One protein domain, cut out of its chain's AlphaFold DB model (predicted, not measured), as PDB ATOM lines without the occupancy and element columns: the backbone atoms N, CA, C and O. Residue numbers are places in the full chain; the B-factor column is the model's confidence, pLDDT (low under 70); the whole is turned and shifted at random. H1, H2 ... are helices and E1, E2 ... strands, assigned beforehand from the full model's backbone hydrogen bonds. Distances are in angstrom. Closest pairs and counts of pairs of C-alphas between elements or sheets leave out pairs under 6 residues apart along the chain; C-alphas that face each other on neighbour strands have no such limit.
ATOM      1  N   THR A  14     163.453 158.587 167.296       93.38
ATOM      2  CA  THR A  14     164.707 159.109 166.729       93.38
ATOM      3  C   THR A  14     165.933 158.470 167.387       93.38
ATOM      4  O   THR A  14     166.892 158.149 166.697       93.38
ATOM      5  N   THR A  15     165.894 158.203 168.698       94.19
ATOM      6  CA  THR A  15     166.956 157.451 169.385       94.19
ATOM      7  C   THR A  15     167.090 156.047 168.805       94.19
ATOM      8  O   THR A  15     168.193 155.615 168.497       94.19
ATOM      9  N   MET A  16     165.974 155.353 168.579       93.44
ATOM     10  CA  MET A  16     165.980 154.020 167.969       93.44
ATOM     11  C   MET A  16     166.503 154.041 166.525       93.44
ATOM     12  O   MET A  16     167.254 153.150 166.143       93.44
ATOM     13  N   ALA A  17     166.183 155.076 165.743       94.50
ATOM     14  CA  ALA A  17     166.759 155.277 164.412       94.50
ATOM     15  C   ALA A  17     168.285 155.489 164.462       94.50
ATOM     16  O   ALA A  17     169.007 154.956 163.622       94.50
ATOM     17  N   ILE A  18     168.788 156.220 165.464       97.06
ATOM     18  CA  ILE A  18     170.231 156.400 165.701       97.06
ATOM     19  C   ILE A  18     170.898 155.071 166.055       97.06
ATOM     20  O   ILE A  18     171.935 154.750 165.481       97.06
ATOM     21  N   LEU A  19     170.306 154.285 166.958       94.81
ATOM     22  CA  LEU A  19     170.834 152.970 167.334       94.81
ATOM     23  C   LEU A  19     170.874 152.013 166.139       94.81
ATOM     24  O   LEU A  19     171.865 151.315 165.942       94.81
ATOM     25  N   GLU A  20     169.829 152.020 165.311       93.25
ATOM     26  CA  GLU A  20     169.780 151.225 164.085       93.25
ATOM     27  C   GLU A  20     170.866 151.666 163.092       93.25
ATOM     28  O   GLU A  20     171.577 150.829 162.539       93.25
ATOM     29  N   SER A  21     171.047 152.975 162.896       96.31
ATOM     30  CA  SER A  21     172.092 153.528 162.025       96.31
ATOM     31  C   SER A  21     173.490 153.181 162.531       96.31
ATOM     32  O   SER A  21     174.344 152.784 161.747       96.31
ATOM     33  N   TYR A  22     173.713 153.242 163.844       96.56
ATOM     34  CA  TYR A  22     174.970 152.831 164.465       96.56
ATOM     35  C   TYR A  22     175.259 151.339 164.253       96.56
ATOM     36  O   TYR A  22     176.385 150.970 163.932       96.56
ATOM     37  N   ALA A  23     174.242 150.482 164.387       93.19
ATOM     38  CA  ALA A  23     174.393 149.038 164.219       93.19
ATOM     39  C   ALA A  23     174.594 148.612 162.755       93.19
ATOM     40  O   ALA A  23     175.270 147.620 162.491       93.19
ATOM     41  N   THR A  24     173.991 149.333 161.809       92.50
ATOM     42  CA  THR A  24     173.922 148.918 160.396       92.50
ATOM     43  C   THR A  24     174.794 149.740 159.455       92.50
ATOM     44  O   THR A  24     175.069 149.302 158.345       92.50
ATOM     45  N   GLY A  25     175.209 150.938 159.861       93.62
ATOM     46  CA  GLY A  25     175.858 151.911 158.985       93.62
ATOM     47  C   GLY A  25     174.911 152.580 157.983       93.62
ATOM     48  O   GLY A  25     175.372 153.375 157.169       93.62
ATOM     49  N   HIS A  26     173.601 152.304 158.021       94.94
ATOM     50  CA  HIS A  26     172.647 152.927 157.104       94.94
ATOM     51  C   HIS A  26     172.464 154.419 157.397       94.94
ATOM     52  O   HIS A  26     172.406 154.850 158.554       94.94
ATOM     53  N   TYR A  27     172.288 155.208 156.338       96.69
ATOM     54  CA  TYR A  27     171.966 156.626 156.455       96.69
ATOM     55  C   TYR A  27     170.565 156.837 157.029       96.69
ATOM     56  O   TYR A  27     169.596 156.189 156.621       96.69
ATOM     57  N   ILE A  28     170.448 157.818 157.926       97.31
ATOM     58  CA  ILE A  28     169.155 158.347 158.361       97.31
ATOM     59  C   ILE A  28     168.724 159.439 157.384       97.31
ATOM     60  O   ILE A  28     169.452 160.403 157.164       97.31
ATOM     61  N   VAL A  29     167.529 159.314 156.822       97.31
ATOM     62  CA  VAL A  29     166.894 160.294 155.945       97.31
ATOM     63  C   VAL A  29     165.951 161.170 156.760       97.31
ATOM     64  O   VAL A  29     165.092 160.674 157.491       97.31
ATOM     65  N   CYS A  30     166.108 162.484 156.620       96.88
ATOM     66  CA  CYS A  30     165.366 163.505 157.352       96.88
ATOM     67  C   CYS A  30     164.697 164.508 156.404       96.88
ATOM     68  O   CYS A  30     165.150 164.744 155.283       96.88
ATOM     69  N   ALA A  31     163.655 165.182 156.894       95.88
ATOM     70  CA  ALA A  31     162.865 166.122 156.098       95.88
ATOM     71  C   ALA A  31     163.692 167.313 155.573       95.88
ATOM     72  O   ALA A  31     163.575 167.702 154.419       95.88
ATOM     73  N   ASN A  32     164.570 167.892 156.392       95.81
ATOM     74  CA  ASN A  32     165.335 169.090 156.034       95.81
ATOM     75  C   ASN A  32     166.725 169.107 156.701       95.81
ATOM     76  O   ASN A  32     167.032 168.274 157.557       95.81
ATOM     77  N   ASN A  33     167.571 170.064 156.303       95.75
ATOM     78  CA  ASN A  33     168.949 170.184 156.796       95.75
ATOM     79  C   ASN A  33     169.029 170.488 158.299       95.75
ATOM     80  O   ASN A  33     170.000 170.101 158.949       95.75
ATOM     81  N   VAL A  34     168.024 171.176 158.854       96.44
ATOM     82  CA  VAL A  34     167.978 171.495 160.287       96.44
ATOM     83  C   VAL A  34     167.778 170.219 161.094       96.44
ATOM     84  O   VAL A  34     168.541 169.965 162.023       96.44
ATOM     85  N   VAL A  35     166.814 169.386 160.693       96.62
ATOM     86  CA  VAL A  35     166.562 168.089 161.331       96.62
ATOM     87  C   VAL A  35     167.774 167.173 161.178       96.62
ATOM     88  O   VAL A  35     168.217 166.609 162.169       96.62
ATOM     89  N   ALA A  36     168.377 167.093 159.986       97.25
ATOM     90  CA  ALA A  36     169.571 166.275 159.761       97.25
ATOM     91  C   ALA A  36     170.732 166.655 160.701       97.25
ATOM     92  O   ALA A  36     171.319 165.795 161.360       97.25
ATOM     93  N   LYS A  37     171.019 167.959 160.820       97.88
ATOM     94  CA  LYS A  37     172.043 168.474 161.737       97.88
ATOM     95  C   LYS A  37     171.710 168.148 163.191       97.88
ATOM     96  O   LYS A  37     172.585 167.699 163.926       97.88
ATOM     97  N   HIS A  38     170.463 168.373 163.599       97.75
ATOM     98  CA  HIS A  38     170.015 168.093 164.959       97.75
ATOM     99  C   HIS A  38     170.148 166.602 165.298       97.75
ATOM    100  O   HIS A  38     170.694 166.266 166.343       97.75
ATOM    101  N   THR A  39     169.726 165.707 164.404       97.62
ATOM    102  CA  THR A  39     169.849 164.253 164.582       97.62
ATOM    103  C   THR A  39     171.309 163.819 164.710       97.62
ATOM    104  O   THR A  39     171.631 163.041 165.604       97.62
ATOM    105  N   PHE A  40     172.214 164.367 163.892       98.31
ATOM    106  CA  PHE A  40     173.649 164.075 163.998       98.31
ATOM    107  C   PHE A  40     174.249 164.538 165.332       98.31
ATOM    108  O   PHE A  40     174.964 163.793 166.004       98.31
ATOM    109  N   GLN A  41     173.926 165.767 165.742       98.31
ATOM    110  CA  GLN A  41     174.363 166.317 167.024       98.31
ATOM    111  C   GLN A  41     173.822 165.494 168.193       98.31
ATOM    112  O   GLN A  41     174.563 165.213 169.132       98.31
ATOM    113  N   PHE A  42     172.562 165.070 168.116       97.75
ATOM    114  CA  PHE A  42     171.940 164.238 169.135       97.75
ATOM    115  C   PHE A  42     172.607 162.860 169.228       97.75
ATOM    116  O   PHE A  42     172.926 162.415 170.326       97.75
ATOM    117  N   ALA A  43     172.926 162.225 168.096       98.19
ATOM    118  CA  ALA A  43     173.692 160.978 168.084       98.19
ATOM    119  C   ALA A  43     175.067 161.140 168.752       98.19
ATOM    120  O   ALA A  43     175.442 160.328 169.597       98.19
ATOM    121  N   THR A  44     175.768 162.237 168.453       97.69
ATOM    122  CA  THR A  44     177.073 162.543 169.064       97.69
ATOM    123  C   THR A  44     176.953 162.762 170.575       97.69
ATOM    124  O   THR A  44     177.777 162.258 171.331       97.69
ATOM    125  N   GLN A  45     175.916 163.472 171.036       97.81
ATOM    126  CA  GLN A  45     175.647 163.672 172.467       97.81
ATOM    127  C   GLN A  45     175.379 162.355 173.203       97.81
ATOM    128  O   GLN A  45     175.761 162.212 174.360       97.81
ATOM    129  N   LEU A  46     174.746 161.395 172.528       95.00
ATOM    130  CA  LEU A  46     174.518 160.048 173.045       95.00
ATOM    131  C   LEU A  46     175.760 159.141 172.956       95.00
ATOM    132  O   LEU A  46     175.720 158.022 173.459       95.00
ATOM    133  N   GLY A  47     176.851 159.602 172.337       97.19
ATOM    134  CA  GLY A  47     178.090 158.838 172.176       97.19
ATOM    135  C   GLY A  47     178.103 157.872 170.988       97.19
ATOM    136  O   GLY A  47     178.978 157.011 170.927       97.19
ATOM    137  N   TYR A  48     177.170 158.000 170.039       97.19
ATOM    138  CA  TYR A  48     177.107 157.150 168.847       97.19
ATOM    139  C   TYR A  48     177.727 157.834 167.626       97.19
ATOM    140  O   TYR A  48     177.422 158.986 167.313       97.19
ATOM    141  N   SER A  49     178.566 157.092 166.899       97.50
ATOM    142  CA  SER A  49     179.131 157.512 165.614       97.50
ATOM    143  C   SER A  49     178.294 156.942 164.471       97.50
ATOM    144  O   SER A  49     178.306 155.737 164.246       97.50
ATOM    145  N   ILE A  50     177.591 157.805 163.742       97.62
ATOM    146  CA  ILE A  50     176.732 157.432 162.606       97.62
ATOM    147  C   ILE A  50     177.124 158.223 161.349       97.62
ATOM    148  O   ILE A  50     177.722 159.297 161.479       97.62
ATOM    149  N   PRO A  51     176.777 157.760 160.133       96.75
ATOM    150  CA  PRO A  51     176.867 158.592 158.937       96.75
ATOM    151  C   PRO A  51     176.057 159.882 159.093       96.75
ATOM    152  O   PRO A  51     175.022 159.909 159.765       96.75
ATOM    153  N   TYR A  52     176.504 160.963 158.452       97.25
ATOM    154  CA  TYR A  52     175.771 162.225 158.518       97.25
ATOM    155  C   TYR A  52     174.377 162.065 157.875       97.25
ATOM    156  O   TYR A  52     174.302 161.653 156.715       97.25
ATOM    157  N   PRO A  53     173.271 162.390 158.578       97.44
ATOM    158  CA  PRO A  53     171.923 162.207 158.059       97.44
ATOM    159  C   PRO A  53     171.665 162.972 156.754       97.44
ATOM    160  O   PRO A  53     172.072 164.125 156.578       97.44
ATOM    161  N   LEU A  54     170.924 162.342 155.848       96.69
ATOM    162  CA  LEU A  54     170.593 162.867 154.531       96.69
ATOM    163  C   LEU A  54     169.276 163.648 154.583       96.69
ATOM    164  O   LEU A  54     168.202 163.099 154.802       96.69
ATOM    165  N   SER A  55     169.334 164.952 154.337       95.88
ATOM    166  CA  SER A  55     168.132 165.754 154.100       95.88
ATOM    167  C   SER A  55     167.559 165.533 152.701       95.88
ATOM    168  O   SER A  55     168.303 165.656 151.726       95.88
ATOM    169  N   VAL A  56     166.234 165.367 152.597       94.44
ATOM    170  CA  VAL A  56     165.540 165.304 151.299       94.44
ATOM    171  C   VAL A  56     165.438 166.641 150.553       94.44
ATOM    172  O   VAL A  56     165.179 166.664 149.356       94.44
ATOM    173  N   MET A  57     165.698 167.771 151.215       91.94
ATOM    174  CA  MET A  57     165.734 169.085 150.554       91.94
ATOM    175  C   MET A  57     167.055 169.361 149.825       91.94
ATOM    176  O   MET A  57     167.149 170.322 149.061       91.94
ATOM    177  N   ASN A  58     168.098 168.569 150.078       91.31
ATOM    178  CA  ASN A  58     169.407 168.772 149.474       91.31
ATOM    179  C   ASN A  58     169.556 167.907 148.213       91.31
ATOM    180  O   ASN A  58     169.545 166.680 148.282       91.31
ATOM    181  N   LYS A  59     169.757 168.553 147.058       85.62
ATOM    182  CA  LYS A  59     169.928 167.873 145.764       85.62
ATOM    183  C   LYS A  59     171.127 166.922 145.729       85.62
ATOM    184  O   LYS A  59     171.045 165.895 145.067       85.62
ATOM    185  N   GLN A  60     172.212 167.231 146.442       87.44
ATOM    186  CA  GLN A  60     173.372 166.340 146.499       87.44
ATOM    187  C   GLN A  60     173.015 165.016 147.182       87.44
ATOM    188  O   GLN A  60     173.388 163.952 146.701       87.44
ATOM    189  N   ASN A  61     172.213 165.078 148.245       88.94
ATOM    190  CA  ASN A  61     171.771 163.889 148.968       88.94
ATOM    191  C   ASN A  61     170.848 163.009 148.116       88.94
ATOM    192  O   ASN A  61     170.849 161.798 148.283       88.94
ATOM    193  N   MET A  62     170.087 163.593 147.185       81.06
ATOM    194  CA  MET A  62     169.269 162.823 146.238       81.06
ATOM    195  C   MET A  62     170.119 161.978 145.286       81.06
ATOM    196  O   MET A  62     169.732 160.859 144.951       81.06
ATOM    197  N   MET A  63     171.296 162.473 144.890       84.94
ATOM    198  CA  MET A  63     172.250 161.667 144.124       84.94
ATOM    199  C   MET A  63     172.789 160.516 144.977       84.94
ATOM    200  O   MET A  63     172.744 159.375 144.531       84.94
ATOM    201  N   THR A  64     173.159 160.776 146.235       85.81
ATOM    202  CA  THR A  64     173.570 159.723 147.177       85.81
ATOM    203  C   THR A  64     172.479 158.668 147.383       85.81
ATOM    204  O   THR A  64     172.762 157.480 147.331       85.81
ATOM    205  N   LEU A  65     171.209 159.058 147.545       85.31
ATOM    206  CA  LEU A  65     170.098 158.102 147.657       85.31
ATOM    207  C   LEU A  65     169.938 157.236 146.398       85.31
ATOM    208  O   LEU A  65     169.596 156.059 146.499       85.31
ATOM    209  N   THR A  66     170.221 157.803 145.223       84.44
ATOM    210  CA  THR A  66     170.206 157.069 143.949       84.44
ATOM    211  C   THR A  66     171.357 156.063 143.875       84.44
ATOM    212  O   THR A  66     171.174 154.938 143.416       84.44
ATOM    213  N   GLU A  67     172.544 156.431 144.359       86.94
ATOM    214  CA  GLU A  67     173.691 155.522 144.466       86.94
ATOM    215  C   GLU A  67     173.400 154.369 145.434       86.94
ATOM    216  O   GLU A  67     173.584 153.208 145.069       86.94
ATOM    217  N   LEU A  68     172.856 154.664 146.619       87.19
ATOM    218  CA  LEU A  68     172.448 153.649 147.599       87.19
ATOM    219  C   LEU A  68     171.443 152.659 146.997       87.19
ATOM    220  O   LEU A  68     171.575 151.448 147.179       87.19
ATOM    221  N   GLN A  69     170.481 153.158 146.214       83.62
ATOM    222  CA  GLN A  69     169.540 152.314 145.479       83.62
ATOM    223  C   GLN A  69     170.260 151.370 144.504       83.62
ATOM    224  O   GLN A  69     169.930 150.184 144.449       83.62
ATOM    225  N   ASN A  70     171.245 151.868 143.752       82.12
ATOM    226  CA  ASN A  70     172.014 151.057 142.803       82.12
ATOM    227  C   ASN A  70     172.846 149.968 143.499       82.12
ATOM    228  O   ASN A  70     173.047 148.896 142.930       82.12
ATOM    229  N   HIS A  71     173.288 150.224 144.731       84.06
ATOM    230  CA  HIS A  71     174.040 149.277 145.558       84.06
ATOM    231  C   HIS A  71     173.164 148.378 146.442       84.06
ATOM    232  O   HIS A  71     173.691 147.533 147.158       84.06
ATOM    233  N   GLN A  72     171.834 148.510 146.361       79.38
ATOM    234  CA  GLN A  72     170.875 147.802 147.218       79.38
ATOM    235  C   GLN A  72     171.112 148.029 148.725       79.38
ATOM    236  O   GLN A  72     170.803 147.162 149.544       79.38
ATOM    237  N   GLU A  73     171.637 149.197 149.101       86.19
ATOM    238  CA  GLU A  73     171.848 149.568 150.499       86.19
ATOM    239  C   GLU A  73     170.553 150.073 151.149       86.19
ATOM    240  O   GLU A  73     169.716 150.733 150.525       86.19
ATOM    241  N   GLY A  74     170.375 149.744 152.430       89.56
ATOM    242  CA  GLY A  74     169.221 150.179 153.207       89.56
ATOM    243  C   GLY A  74     169.315 151.643 153.643       89.56
ATOM    244  O   GLY A  74     170.394 152.220 153.773       89.56
ATOM    245  N   ILE A  75     168.157 152.235 153.933       94.62
ATOM    246  CA  ILE A  75     168.043 153.559 154.555       94.62
ATOM    247  C   ILE A  75     167.071 153.505 155.730       94.62
ATOM    248  O   ILE A  75     166.166 152.670 155.773       94.62
ATOM    249  N   ILE A  76     167.231 154.439 156.660       95.12
ATOM    250  CA  ILE A  76     166.324 154.636 157.792       95.12
ATOM    251  C   ILE A  76     165.607 155.963 157.578       95.12
ATOM    252  O   ILE A  76     166.262 156.983 157.419       95.12
ATOM    253  N   ILE A  77     164.277 155.991 157.584       95.00
ATOM    254  CA  ILE A  77     163.518 157.242 157.426       95.00
ATOM    255  C   ILE A  77     163.032 157.700 158.803       95.00
ATOM    256  O   ILE A  77     162.162 157.057 159.392       95.00
ATOM    257  N   ASP A  78     163.572 158.810 159.314       94.38
ATOM    258  CA  ASP A  78     163.114 159.399 160.578       94.38
ATOM    259  C   ASP A  78     161.965 160.387 160.341       94.38
ATOM    260  O   ASP A  78     162.038 161.245 159.460       94.38
ATOM    261  N   ASN A  79     160.909 160.276 161.153       92.31
ATOM    262  CA  ASN A  79     159.653 161.021 161.007       92.31
ATOM    263  C   ASN A  79     159.129 161.007 159.559       92.31
ATOM    264  O   ASN A  79     159.019 162.048 158.909       92.31
ATOM    265  N   VAL A  80     158.803 159.804 159.071       92.56
ATOM    266  CA  VAL A  80     158.354 159.538 157.694       92.56
ATOM    267  C   VAL A  80     157.274 160.500 157.195       92.56
ATOM    268  O   VAL A  80     157.374 160.966 156.067       92.56
ATOM    269  N   GLU A  81     156.305 160.863 158.037       92.81
ATOM    270  CA  GLU A  81     155.262 161.844 157.707       92.81
ATOM    271  C   GLU A  81     155.880 163.163 157.227       92.81
ATOM    272  O   GLU A  81     155.643 163.572 156.095       92.81
ATOM    273  N   ASN A  82     156.777 163.758 158.018       93.81
ATOM    274  CA  ASN A  82     157.439 165.021 157.682       93.81
ATOM    275  C   ASN A  82     158.308 164.912 156.420       93.81
ATOM    276  O   ASN A  82     158.414 165.866 155.653       93.81
ATOM    277  N   VAL A  83     158.972 163.769 156.214       95.38
ATOM    278  CA  VAL A  83     159.789 163.537 155.012       95.38
ATOM    279  C   VAL A  83     158.907 163.540 153.764       95.38
ATOM    280  O   VAL A  83     159.220 164.227 152.792       95.38
ATOM    281  N   LEU A  84     157.793 162.809 153.804       95.44
ATOM    282  CA  LEU A  84     156.847 162.729 152.697       95.44
ATOM    283  C   LEU A  84     156.132 164.069 152.460       95.44
ATOM    284  O   LEU A  84     155.975 164.463 151.307       95.44
ATOM    285  N   GLU A  85     155.772 164.807 153.512       95.62
ATOM    286  CA  GLU A  85     155.184 166.149 153.381       95.62
ATOM    287  C   GLU A  85     156.109 167.112 152.632       95.62
ATOM    288  O   GLU A  85     155.657 167.853 151.759       95.62
ATOM    289  N   VAL A  86     157.415 167.076 152.920       94.56
ATOM    290  CA  VAL A  86     158.402 167.902 152.208       94.56
ATOM    291  C   VAL A  86     158.567 167.461 150.753       94.56
ATOM    292  O   VAL A  86     158.699 168.313 149.877       94.56
ATOM    293  N   LEU A  87     158.550 166.153 150.481       92.81
ATOM    294  CA  LEU A  87     158.695 165.623 149.122       92.81
ATOM    295  C   LEU A  87     157.488 165.935 148.228       92.81
ATOM    296  O   LEU A  87     157.671 166.260 147.057       92.81
ATOM    297  N   PHE A  88     156.268 165.841 148.761       93.75
ATOM    298  CA  PHE A  88     155.036 166.025 147.986       93.75
ATOM    299  C   PHE A  88     154.443 167.434 148.080       93.75
ATOM    300  O   PHE A  88     153.580 167.787 147.277       93.75
ATOM    301  N   GLY A  89     154.888 168.249 149.039       93.88
ATOM    302  CA  GLY A  89     154.378 169.603 149.248       93.88
ATOM    303  C   GLY A  89     152.938 169.649 149.767       93.88
ATOM    304  O   GLY A  89     152.271 170.675 149.627       93.88
ATOM    305  N   CYS A  90     152.432 168.554 150.343       93.94
ATOM    306  CA  CYS A  90     151.081 168.471 150.890       93.94
ATOM    307  C   CYS A  90     151.030 167.631 152.179       93.94
ATOM    308  O   CYS A  90     151.882 166.763 152.370       93.94
ATOM    309  N   PRO A  91     150.037 167.866 153.063       94.50
ATOM    310  CA  PRO A  91     149.909 167.113 154.307       94.50
ATOM    311  C   PRO A  91     149.614 165.637 154.058       94.50
ATOM    312  O   PRO A  91     148.678 165.300 153.323       94.50
ATOM    313  N   ILE A  92     150.340 164.757 154.738       93.69
ATOM    314  CA  ILE A  92     150.126 163.314 154.629       93.69
ATOM    315  C   ILE A  92     149.039 162.897 155.615       93.69
ATOM    316  O   ILE A  92     149.139 163.130 156.815       93.69
ATOM    317  N   LYS A  93     147.955 162.304 155.104       93.56
ATOM    318  CA  LYS A  93     146.803 161.902 155.930       93.56
ATOM    319  C   LYS A  93     146.889 160.474 156.443       93.56
ATOM    320  O   LYS A  93     146.467 160.215 157.564       93.56
ATOM    321  N   THR A  94     147.432 159.576 155.631       90.50
ATOM    322  CA  THR A  94     147.484 158.148 155.932       90.50
ATOM    323  C   THR A  94     148.709 157.544 155.263       90.50
ATOM    324  O   THR A  94     148.958 157.808 154.087       90.50
ATOM    325  N   ILE A  95     149.444 156.707 155.995       87.81
ATOM    326  CA  ILE A  95     150.542 155.893 155.468       87.81
ATOM    327  C   ILE A  95     150.222 154.438 155.796       87.81
ATOM    328  O   ILE A  95     149.890 154.115 156.935       87.81
ATOM    329  N   THR A  96     150.300 153.565 154.799       84.56
ATOM    330  CA  THR A  96     150.145 152.120 154.978       84.56
ATOM    331  C   THR A  96     151.499 151.442 154.823       84.56
ATOM    332  O   THR A  96     152.337 151.869 154.028       84.56
ATOM    333  N   PHE A  97     151.722 150.372 155.583       78.75
ATOM    334  CA  PHE A  97     152.954 149.594 155.522       78.75
ATOM    335  C   PHE A  97     152.622 148.123 155.321       78.75
ATOM    336  O   PHE A  97     151.786 147.564 156.025       78.75
ATOM    337  N   ASN A  98     153.303 147.487 154.371       72.31
ATOM    338  CA  ASN A  98     153.259 146.044 154.193       72.31
ATOM    339  C   ASN A  98     154.484 145.445 154.895       72.31
ATOM    340  O   ASN A  98     155.524 145.250 154.267       72.31
ATOM    341  N   SER A  99     154.398 145.247 156.211       65.75
ATOM    342  CA  SER A  99     155.465 144.596 156.975       65.75
ATOM    343  C   SER A  99     154.945 143.315 157.611       65.75
ATOM    344  O   SER A  99     153.900 143.315 158.253       65.75
ATOM    345  N   ARG A 100     155.697 142.225 157.418       59.44
ATOM    346  CA  ARG A 100     155.457 140.933 158.077       59.44
ATOM    347  C   ARG A 100     155.894 140.946 159.546       59.44
ATOM    348  O   ARG A 100     155.513 140.045 160.274       59.44
ATOM    349  N   ASP A 101     156.651 141.968 159.956       55.25
ATOM    350  CA  ASP A 101     157.110 142.180 161.334       55.25
ATOM    351  C   ASP A 101     156.134 143.037 162.158       55.25
ATOM    352  O   ASP A 101     156.396 143.305 163.329       55.25
ATOM    353  N   LEU A 102     155.014 143.477 161.566       53.56
ATOM    354  CA  LEU A 102     153.888 144.084 162.284       53.56
ATOM    355  C   LEU A 102     153.039 143.004 162.977       53.56
ATOM    356  O   LEU A 102     151.816 143.023 162.892       53.56
TER     357      LEU A 102
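Overview. This is residues 14 to 102 of the 173 residues of an uncharacterized protein of Streptococcus dysgalactiae subsp. dysgalactiae (UniProt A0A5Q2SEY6). Two short parallel strands, E1 and E2, make a small core with four helices set round it: H1 and H2 on one side, H3 on the opposite side, and H4 by the ends at which the strands finish. A tail follows H4, and its residues 96 to 102 stick out from the body. The printed part has 89 residues, with four named helices and two named strands in the order H1, E1, H2, H3, E2, H4; the class is mostly helix. The whole is compact, with a radius of gyration of the C-alphas of 13.2 A and spans of 35 by 32 by 27 A.

Arrangement. Look first at the sheet, where E1, residues 27 to 30, is the parallel neighbour of E2, residues 75 to 77, at 26 degrees between their directions. Across this pair N 29 and O 76 are 2.7 A apart and N 76 and O 27 are 2.9 A apart, both within hydrogen-bond range. Residues 29 to 30 of E1 also pair, parallel, with residues 54 to 55. Next find H1, residues 14 to 24; its closest C-alphas to E2 are those of Ala 17 and Ile 76, 6.7 A apart. H2, residues 33 to 45, touches H1 with its residues 39 to 43 alone, about perpendicular at 73 degrees; the closest C-alphas, of Ile 18 and Ala 43, are 6.2 A apart. H3, residues 59 to 70, touches no helix, but it and E1 are near each other, with 5 pairs of C-alphas within 10 A. E1, H2, H3 and E2 form a strand-helix-strand unit, two parallel neighbour strands with helices between them along the chain. At H4, residues 80 to 88, the C-alphas of Val 83 and Cys 30 of E1 are the closest, 6.0 A apart; H4 is apart from H1, H2 and H3. In H1, H2, H3 and H4 every O i to N i+4 pair is within hydrogen-bond range.

Along the chain. Find C-alpha 14 at (164.707, 159.109, 166.729); from there H1 runs 15.1 A to Thr 24. E1 begins at C-alpha 27, (171.966, 156.626, 156.455), and covers 9.6 A. H2 is 18.2 A long and H3 17.2 A; E2 is 6.5 A. H4 runs 12.1 A to C-alpha 88 at (155.036, 166.025, 147.986).

Size, cuts and confidence. The C-alphas farthest apart, of Gly 47 and Cys 90, are 35.7 A apart. The printed part has no cut. The link from H2 to H3, residues 46 to 58, is long; the other four links are tight. Residues 96 to 102 stand free, and pLDDT is under 70 at residues 99 to 102, against a mean of 91.2 over the printed part.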